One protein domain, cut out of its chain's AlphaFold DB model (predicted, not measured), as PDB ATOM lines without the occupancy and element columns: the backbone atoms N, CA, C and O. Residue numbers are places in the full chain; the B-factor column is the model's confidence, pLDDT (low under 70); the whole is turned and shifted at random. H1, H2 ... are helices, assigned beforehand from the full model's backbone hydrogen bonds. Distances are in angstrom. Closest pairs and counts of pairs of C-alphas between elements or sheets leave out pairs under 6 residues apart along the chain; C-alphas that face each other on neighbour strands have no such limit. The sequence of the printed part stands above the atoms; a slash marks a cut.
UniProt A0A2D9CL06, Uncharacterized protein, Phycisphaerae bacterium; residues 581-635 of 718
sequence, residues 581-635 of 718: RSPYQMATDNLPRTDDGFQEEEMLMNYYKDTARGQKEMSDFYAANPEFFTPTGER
ATOM      1  N   ARG A 581     -43.360  -8.782 -31.776       84.75
ATOM      2  CA  ARG A 581     -44.325  -8.432 -30.723       84.75
ATOM      3  C   ARG A 581     -43.713  -8.712 -29.352       84.75
ATOM      4  O   ARG A 581     -43.136  -9.776 -29.138       84.75
ATOM      5  N   SER A 582     -43.846  -7.763 -28.430       88.12
ATOM      6  CA  SER A 582     -43.379  -7.933 -27.053       88.12
ATOM      7  C   SER A 582     -44.295  -8.873 -26.251       88.12
ATOM      8  O   SER A 582     -45.463  -9.034 -26.613       88.12
ATOM      9  N   PRO A 583     -43.824  -9.452 -25.126       88.44
ATOM     10  CA  PRO A 583     -44.657 -10.269 -24.239       88.44
ATOM     11  C   PRO A 583     -45.952  -9.574 -23.788       88.44
ATOM     12  O   PRO A 583     -47.000 -10.216 -23.732       88.44
ATOM     13  N   TYR A 584     -45.907  -8.255 -23.545       86.50
ATOM     14  CA  TYR A 584     -47.101  -7.439 -23.301       86.50
ATOM     15  C   TYR A 584     -48.074  -7.484 -24.486       86.50
ATOM     16  O   TYR A 584     -49.231  -7.852 -24.310       86.50
ATOM     17  N   GLN A 585     -47.596  -7.177 -25.698       85.38
ATOM     18  CA  GLN A 585     -48.437  -7.135 -26.898       85.38
ATOM     19  C   GLN A 585     -49.095  -8.491 -27.178       85.38
ATOM     20  O   GLN A 585     -50.303  -8.548 -27.387       85.38
ATOM     21  N   MET A 586     -48.324  -9.579 -27.085       86.12
ATOM     22  CA  MET A 586     -48.824 -10.945 -27.282       86.12
ATOM     23  C   MET A 586     -49.855 -11.376 -26.228       86.12
ATOM     24  O   MET A 586     -50.696 -12.223 -26.521       86.12
ATOM     25  N   ALA A 587     -49.807 -10.806 -25.018       84.06
ATOM     26  CA  ALA A 587     -50.838 -11.007 -24.005       84.06
ATOM     27  C   ALA A 587     -52.102 -10.179 -24.308       84.06
ATOM     28  O   ALA A 587     -53.205 -10.705 -24.205       84.06
ATOM     29  N   THR A 588     -51.950  -8.923 -24.746       83.44
ATOM     30  CA  THR A 588     -53.085  -8.041 -25.077       83.44
ATOM     31  C   THR A 588     -53.797  -8.382 -26.390       83.44
ATOM     32  O   THR A 588     -54.973  -8.073 -26.538       83.44
ATOM     33  N   ASP A 589     -53.114  -9.026 -27.342       80.44
ATOM     34  CA  ASP A 589     -53.642  -9.331 -28.684       80.44
ATOM     35  C   ASP A 589     -54.913 -10.208 -28.677       80.44
ATOM     36  O   ASP A 589     -55.658 -10.197 -29.655       80.44
ATOM     37  N   ASN A 590     -55.149 -10.968 -27.601       78.19
ATOM     38  CA  ASN A 590     -56.282 -11.892 -27.464       78.19
ATOM     39  C   ASN A 590     -57.409 -11.359 -26.557       78.19
ATOM     40  O   ASN A 590     -58.367 -12.086 -26.302       78.19
ATOM     41  N   LEU A 591     -57.295 -10.132 -26.036       82.06
ATOM     42  CA  LEU A 591     -58.297  -9.570 -25.130       82.06
ATOM     43  C   LEU A 591     -59.560  -9.139 -25.898       82.06
ATOM     44  O   LEU A 591     -59.448  -8.517 -26.963       82.06
ATOM     45  N   PRO A 592     -60.768  -9.409 -25.370       77.31
ATOM     46  CA  PRO A 592     -62.000  -8.883 -25.944       77.31
ATOM     47  C   PRO A 592     -62.042  -7.353 -25.812       77.31
ATOM     48  O   PRO A 592     -61.491  -6.775 -24.881       77.31
ATOM     49  N   ARG A 593     -62.743  -6.665 -26.721       78.56
ATOM     50  CA  ARG A 593     -62.965  -5.207 -26.625       78.56
ATOM     51  C   ARG A 593     -64.187  -4.866 -25.767       78.56
ATOM     52  O   ARG A 593     -65.045  -4.096 -26.185       78.56
ATOM     53  N   THR A 594     -64.250  -5.472 -24.589       80.19
ATOM     54  CA  THR A 594     -65.269  -5.254 -23.552       80.19
ATOM     55  C   THR A 594     -64.648  -4.555 -22.343       80.19
ATOM     56  O   THR A 594     -63.423  -4.510 -22.211       80.19
ATOM     57  N   ASP A 595     -65.474  -4.039 -21.431       77.25
ATOM     58  CA  ASP A 595     -64.999  -3.414 -20.186       77.25
ATOM     59  C   ASP A 595     -64.158  -4.372 -19.322       77.25
ATOM     60  O   ASP A 595     -63.220  -3.943 -18.648       77.25
ATOM     61  N   ASP A 596     -64.430  -5.679 -19.382       75.38
ATOM     62  CA  ASP A 596     -63.606  -6.710 -18.741       75.38
ATOM     63  C   ASP A 596     -62.234  -6.842 -19.420       75.38
ATOM     64  O   ASP A 596     -61.208  -6.850 -18.743       75.38
ATOM     65  N   GLY A 597     -62.184  -6.850 -20.756       79.38
ATOM     66  CA  GLY A 597     -60.923  -6.898 -21.503       79.38
ATOM     67  C   GLY A 597     -60.058  -5.644 -21.327       79.38
ATOM     68  O   GLY A 597     -58.833  -5.744 -21.291       79.38
ATOM     69  N   PHE A 598     -60.664  -4.469 -21.122       81.44
ATOM     70  CA  PHE A 598     -59.926  -3.259 -20.734       81.44
ATOM     71  C   PHE A 598     -59.366  -3.346 -19.303       81.44
ATOM     72  O   PHE A 598     -58.239  -2.904 -19.065       81.44
ATOM     73  N   GLN A 599     -60.093  -3.959 -18.362       83.88
ATOM     74  CA  GLN A 599     -59.568  -4.256 -17.021       83.88
ATOM     75  C   GLN A 599     -58.432  -5.293 -17.073       83.88
ATOM     76  O   GLN A 599     -57.444  -5.156 -16.352       83.88
ATOM     77  N   GLU A 600     -58.516  -6.297 -17.950       83.25
ATOM     78  CA  GLU A 600     -57.425  -7.250 -18.186       83.25
ATOM     79  C   GLU A 600     -56.200  -6.591 -18.847       83.25
ATOM     80  O   GLU A 600     -55.071  -6.888 -18.442       83.25
ATOM     81  N   GLU A 601     -56.377  -5.632 -19.769       86.62
ATOM     82  CA  GLU A 601     -55.264  -4.822 -20.294       86.62
ATOM     83  C   GLU A 601     -54.611  -3.984 -19.180       86.62
ATOM     84  O   GLU A 601     -53.381  -3.936 -19.094       86.62
ATOM     85  N   GLU A 602     -55.389  -3.375 -18.276       86.56
ATOM     86  CA  GLU A 602     -54.838  -2.639 -17.129       86.56
ATOM     87  C   GLU A 602     -54.105  -3.567 -16.138       86.56
ATOM     88  O   GLU A 602     -53.006  -3.243 -15.673       86.56
ATOM     89  N   MET A 603     -54.634  -4.764 -15.864       87.19
ATOM     90  CA  MET A 603     -53.941  -5.766 -15.047       87.19
ATOM     91  C   MET A 603     -52.627  -6.233 -15.692       87.19
ATOM     92  O   MET A 603     -51.621  -6.366 -14.991       87.19
ATOM     93  N   LEU A 604     -52.591  -6.425 -17.014       89.06
ATOM     94  CA  LEU A 604     -51.370  -6.774 -17.749       89.06
ATOM     95  C   LEU A 604     -50.369  -5.610 -17.788       89.06
ATOM     96  O   LEU A 604     -49.178  -5.825 -17.551       89.06
ATOM     97  N   MET A 605     -50.829  -4.375 -18.003       89.38
ATOM     98  CA  MET A 605     -50.016  -3.158 -17.877       89.38
ATOM     99  C   MET A 605     -49.299  -3.117 -16.528       89.38
ATOM    100  O   MET A 605     -48.086  -2.915 -16.478       89.38
ATOM    101  N   ASN A 606     -50.038  -3.331 -15.440       91.19
ATOM    102  CA  ASN A 606     -49.503  -3.261 -14.083       91.19
ATOM    103  C   ASN A 606     -48.617  -4.484 -13.769       91.19
ATOM    104  O   ASN A 606     -47.568  -4.336 -13.142       91.19
ATOM    105  N   TYR A 607     -48.926  -5.674 -14.302       92.38
ATOM    106  CA  TYR A 607     -48.033  -6.838 -14.227       92.38
ATOM    107  C   TYR A 607     -46.653  -6.552 -14.846       92.38
ATOM    108  O   TYR A 607     -45.627  -6.799 -14.203       92.38
ATOM    109  N   TYR A 608     -46.612  -6.010 -16.068       90.19
ATOM    110  CA  TYR A 608     -45.358  -5.748 -16.781       90.19
ATOM    111  C   TYR A 608     -44.604  -4.503 -16.282       90.19
ATOM    112  O   TYR A 608     -43.378  -4.464 -16.394       90.19
ATOM    113  N   LYS A 609     -45.295  -3.517 -15.692       88.12
ATOM    114  CA  LYS A 609     -44.673  -2.325 -15.085       88.12
ATOM    115  C   LYS A 609     -44.172  -2.556 -13.664       88.12
ATOM    116  O   LYS A 609     -43.041  -2.179 -13.369       88.12
ATOM    117  N   ASP A 610     -44.984  -3.161 -12.799       90.19
ATOM    118  CA  ASP A 610     -44.776  -3.100 -11.347       90.19
ATOM    119  C   ASP A 610     -44.216  -4.402 -10.759       90.19
ATOM    120  O   ASP A 610     -43.626  -4.391  -9.676       90.19
ATOM    121  N   THR A 611     -44.351  -5.537 -11.458       94.12
ATOM    122  CA  THR A 611     -43.770  -6.802 -10.983       94.12
ATOM    123  C   THR A 611     -42.350  -6.994 -11.503       94.12
ATOM    124  O   THR A 611     -42.078  -6.900 -12.699       94.12
ATOM    125  N   ALA A 612     -41.437  -7.385 -10.612       92.38
ATOM    126  CA  ALA A 612     -40.064  -7.735 -10.983       92.38
ATOM    127  C   ALA A 612     -39.984  -8.907 -11.987       92.38
ATOM    128  O   ALA A 612     -38.963  -9.081 -12.648       92.38
ATOM    129  N   ARG A 613     -41.051  -9.715 -12.114       91.44
ATOM    130  CA  ARG A 613     -41.147 -10.781 -13.117       91.44
ATOM    131  C   ARG A 613     -41.481 -10.217 -14.498       91.44
ATOM    132  O   ARG A 613     -40.721 -10.473 -15.423       91.44
ATOM    133  N   GLY A 614     -42.543  -9.421 -14.623       90.12
ATOM    134  CA  GLY A 614     -42.920  -8.786 -15.887       90.12
ATOM    135  C   GLY A 614     -41.848  -7.818 -16.400       90.12
ATOM    136  O   GLY A 614     -41.483  -7.870 -17.574       90.12
ATOM    137  N   GLN A 615     -41.233  -7.033 -15.507       90.00
ATOM    138  CA  GLN A 615     -40.049  -6.225 -15.831       90.00
ATOM    139  C   GLN A 615     -38.904  -7.087 -16.384       90.00
ATOM    140  O   GLN A 615     -38.294  -6.725 -17.391       90.00
ATOM    141  N   LYS A 616     -38.623  -8.246 -15.762       92.12
ATOM    142  CA  LYS A 616     -37.587  -9.163 -16.251       92.12
ATOM    143  C   LYS A 616     -37.946  -9.724 -17.627       92.12
ATOM    144  O   LYS A 616     -37.106  -9.659 -18.515       92.12
ATOM    145  N   GLU A 617     -39.171 -10.210 -17.816       91.12
ATOM    146  CA  GLU A 617     -39.661 -10.780 -19.081       91.12
ATOM    147  C   GLU A 617     -39.580  -9.762 -20.236       91.12
ATOM    148  O   GLU A 617     -39.163 -10.117 -21.338       91.12
ATOM    149  N   MET A 618     -39.854  -8.477 -19.975       90.88
ATOM    150  CA  MET A 618     -39.624  -7.393 -20.940       90.88
ATOM    151  C   MET A 618     -38.131  -7.095 -21.162       90.88
ATOM    152  O   MET A 618     -37.717  -6.911 -22.304       90.88
ATOM    153  N   SER A 619     -37.301  -7.087 -20.113       89.62
ATOM    154  CA  SER A 619     -35.851  -6.847 -20.251       89.62
ATOM    155  C   SER A 619     -35.114  -7.977 -20.983       89.62
ATOM    156  O   SER A 619     -34.229  -7.704 -21.791       89.62
ATOM    157  N   ASP A 620     -35.525  -9.232 -20.766       91.88
ATOM    158  CA  ASP A 620     -35.036 -10.405 -21.492       91.88
ATOM    159  C   ASP A 620     -35.425 -10.299 -22.976       91.88
ATOM    160  O   ASP A 620     -34.602 -10.569 -23.850       91.88
ATOM    161  N   PHE A 621     -36.653  -9.849 -23.269       92.06
ATOM    162  CA  PHE A 621     -37.118  -9.591 -24.632       92.06
ATOM    163  C   PHE A 621     -36.316  -8.476 -25.324       92.06
ATOM    164  O   PHE A 621     -35.890  -8.665 -26.461       92.06
ATOM    165  N   TYR A 622     -36.051  -7.345 -24.662       90.00
ATOM    166  CA  TYR A 622     -35.223  -6.284 -25.249       90.00
ATOM    167  C   TYR A 622     -33.780  -6.752 -25.490       90.00
ATOM    168  O   TYR A 622     -33.230  -6.530 -26.565       90.00
ATOM    169  N   ALA A 623     -33.186  -7.476 -24.535       88.31
ATOM    170  CA  ALA A 623     -31.841  -8.036 -24.672       88.31
ATOM    171  C   ALA A 623     -31.730  -9.117 -25.768       88.31
ATOM    172  O   ALA A 623     -30.639  -9.340 -26.291       88.31
ATOM    173  N   ALA A 624     -32.839  -9.774 -26.123       90.75
ATOM    174  CA  ALA A 624     -32.909 -10.752 -27.206       90.75
ATOM    175  C   ALA A 624     -33.085 -10.133 -28.607       90.75
ATOM    176  O   ALA A 624     -32.881 -10.846 -29.586       90.75
ATOM    177  N   ASN A 625     -33.443  -8.844 -28.710       87.94
ATOM    178  CA  ASN A 625     -33.710  -8.143 -29.976       87.94
ATOM    179  C   ASN A 625     -32.934  -6.799 -30.065       87.94
ATOM    180  O   ASN A 625     -33.547  -5.730 -30.205       87.94
ATOM    181  N   PRO A 626     -31.589  -6.814 -29.920       86.25
ATOM    182  CA  PRO A 626     -30.756  -5.609 -29.800       86.25
ATOM    183  C   PRO A 626     -30.730  -4.725 -31.058       86.25
ATOM    184  O   PRO A 626     -30.388  -3.546 -30.982       86.25
ATOM    185  N   GLU A 627     -31.084  -5.274 -32.219       80.94
ATOM    186  CA  GLU A 627     -31.264  -4.538 -33.475       80.94
ATOM    187  C   GLU A 627     -32.512  -3.638 -33.489       80.94
ATOM    188  O   GLU A 627     -32.558  -2.679 -34.260       80.94
ATOM    189  N   PHE A 628     -33.491  -3.900 -32.613       81.88
ATOM    190  CA  PHE A 628     -34.709  -3.097 -32.476       81.88
ATOM    191  C   PHE A 628     -34.778  -2.292 -31.174       81.88
ATOM    192  O   PHE A 628     -35.427  -1.241 -31.157       81.88
ATOM    193  N   PHE A 629     -34.145  -2.751 -30.090       86.81
ATOM    194  CA  PHE A 629     -34.273  -2.147 -28.760       86.81
ATOM    195  C   PHE A 629     -32.945  -2.061 -28.001       86.81
ATOM    196  O   PHE A 629     -32.105  -2.955 -28.054       86.81
ATOM    197  N   THR A 630     -32.779  -0.996 -27.219       84.25
ATOM    198  CA  THR A 630     -31.731  -0.915 -26.201       84.25
ATOM    199  C   THR A 630     -32.077  -1.833 -25.020       84.25
ATOM    200  O   THR A 630     -33.249  -2.152 -24.808       84.25
ATOM    201  N   PRO A 631     -31.114  -2.186 -24.146       77.75
ATOM    202  CA  PRO A 631     -31.403  -2.908 -22.902       77.75
ATOM    203  C   PRO A 631     -32.369  -2.190 -21.936       77.75
ATOM    204  O   PRO A 631     -32.819  -2.803 -20.971       77.75
ATOM    205  N   THR A 632     -32.679  -0.906 -22.165       79.00
ATOM    206  CA  THR A 632     -33.676  -0.123 -21.413       79.00
ATOM    207  C   THR A 632     -35.051  -0.058 -22.096       79.00
ATOM    208  O   THR A 632     -35.970   0.531 -21.531       79.00
ATOM    209  N   GLY A 633     -35.220  -0.668 -23.275       79.31
ATOM    210  CA  GLY A 633     -36.478  -0.689 -24.030       79.31
ATOM    211  C   GLY A 633     -36.710   0.509 -24.955       79.31
ATOM    212  O   GLY A 633     -37.777   0.621 -25.559       79.31
ATOM    213  N   GLU A 634     -35.727   1.399 -25.099       82.44
ATOM    214  CA  GLU A 634     -35.766   2.476 -26.093       82.44
ATOM    215  C   GLU A 634     -35.555   1.881 -27.490       82.44
ATOM    216  O   GLU A 634     -34.772   0.947 -27.659       82.44
ATOM    217  N   ARG A 635     -36.249   2.391 -28.513       81.00
ATOM    218  CA  ARG A 635     -36.124   1.835 -29.867       81.00
ATOM    219  C   ARG A 635     -34.801   2.261 -30.504       81.00
ATOM    220  O   ARG A 635     -34.484   3.449 -30.547       81.00
TER     221      ARG A 635
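This is residues 581 to 635 of the 718 residues of an uncharacterized protein of Phycisphaerae bacterium (UniProt A0A2D9CL06). Two helices, H2 and H3, meet near their ends as a wide L, and the short helix H1 lies in the opening of the L, side by side with part of H2 and with its first residues near H3. After H3 the printed part folds back in residues 625 to 635, beside the far end of that helix. The printed part has 55 residues, with three named helices in the order H1, H2, H3 and no named strand; the class is all helix. The whole is only just loose, close to compact, with a radius of gyration of the C-alphas of 12.2 A, and its elongated outline spans 35 by 21 by 13 A.

Begin at Arg 581 and go on to C-alpha 583 at (-44.657, -10.269, -24.239), where H1 begins; it covers residues 583 to 588 and measures 8.8 A from first to last C-alpha. Next find C-alpha 595 at (-64.999, -3.414, -20.186). From there H2, residues 595 to 610 and the longest helix, runs 22.1 A to C-alpha 610. H3 follows as residues 612 to 624, 18.0 A long, and you reach its end at C-alpha 624, (-32.909, -10.752, -27.206).

Look first at H1 and H2, a helical hairpin: they touch, and their closest C-alphas, those of Thr 588 and Glu 601, are 6.2 A apart. They run opposite ways at a shallow tilt of 14 degrees, and H2 touches H1 with residues 601 to 608 alone. H1 also touches H3, and H3 touches H1 with residues 617 to 621 alone; the closest C-alphas are those of Pro 583 and Met 618, 6.7 A apart. These two run opposite ways at a steep tilt of 66 degrees. H2 and H3 touch only at the corner by their link, where the closest C-alphas, those of Tyr 608 and Gly 614, are 4.0 A apart, and their lines are about perpendicular at 78 degrees. In H1, H2 and H3 every O i to N i+4 pair is within hydrogen-bond range.

The two C-alphas farthest apart are those of Asp 595 and Glu 627, at 36.3 A, while those of Arg 581 and Arg 635, the first and last printed, are 13.2 A apart. The printed part has no cut. The link from H1 to H2, with 6 residues between them, is short, and the link from H2 to H3, with 1 residue, is tight; no link is long. In the B-factor column you will find a mean pLDDT of 85.8 over the printed part, and no printed residue is under 70.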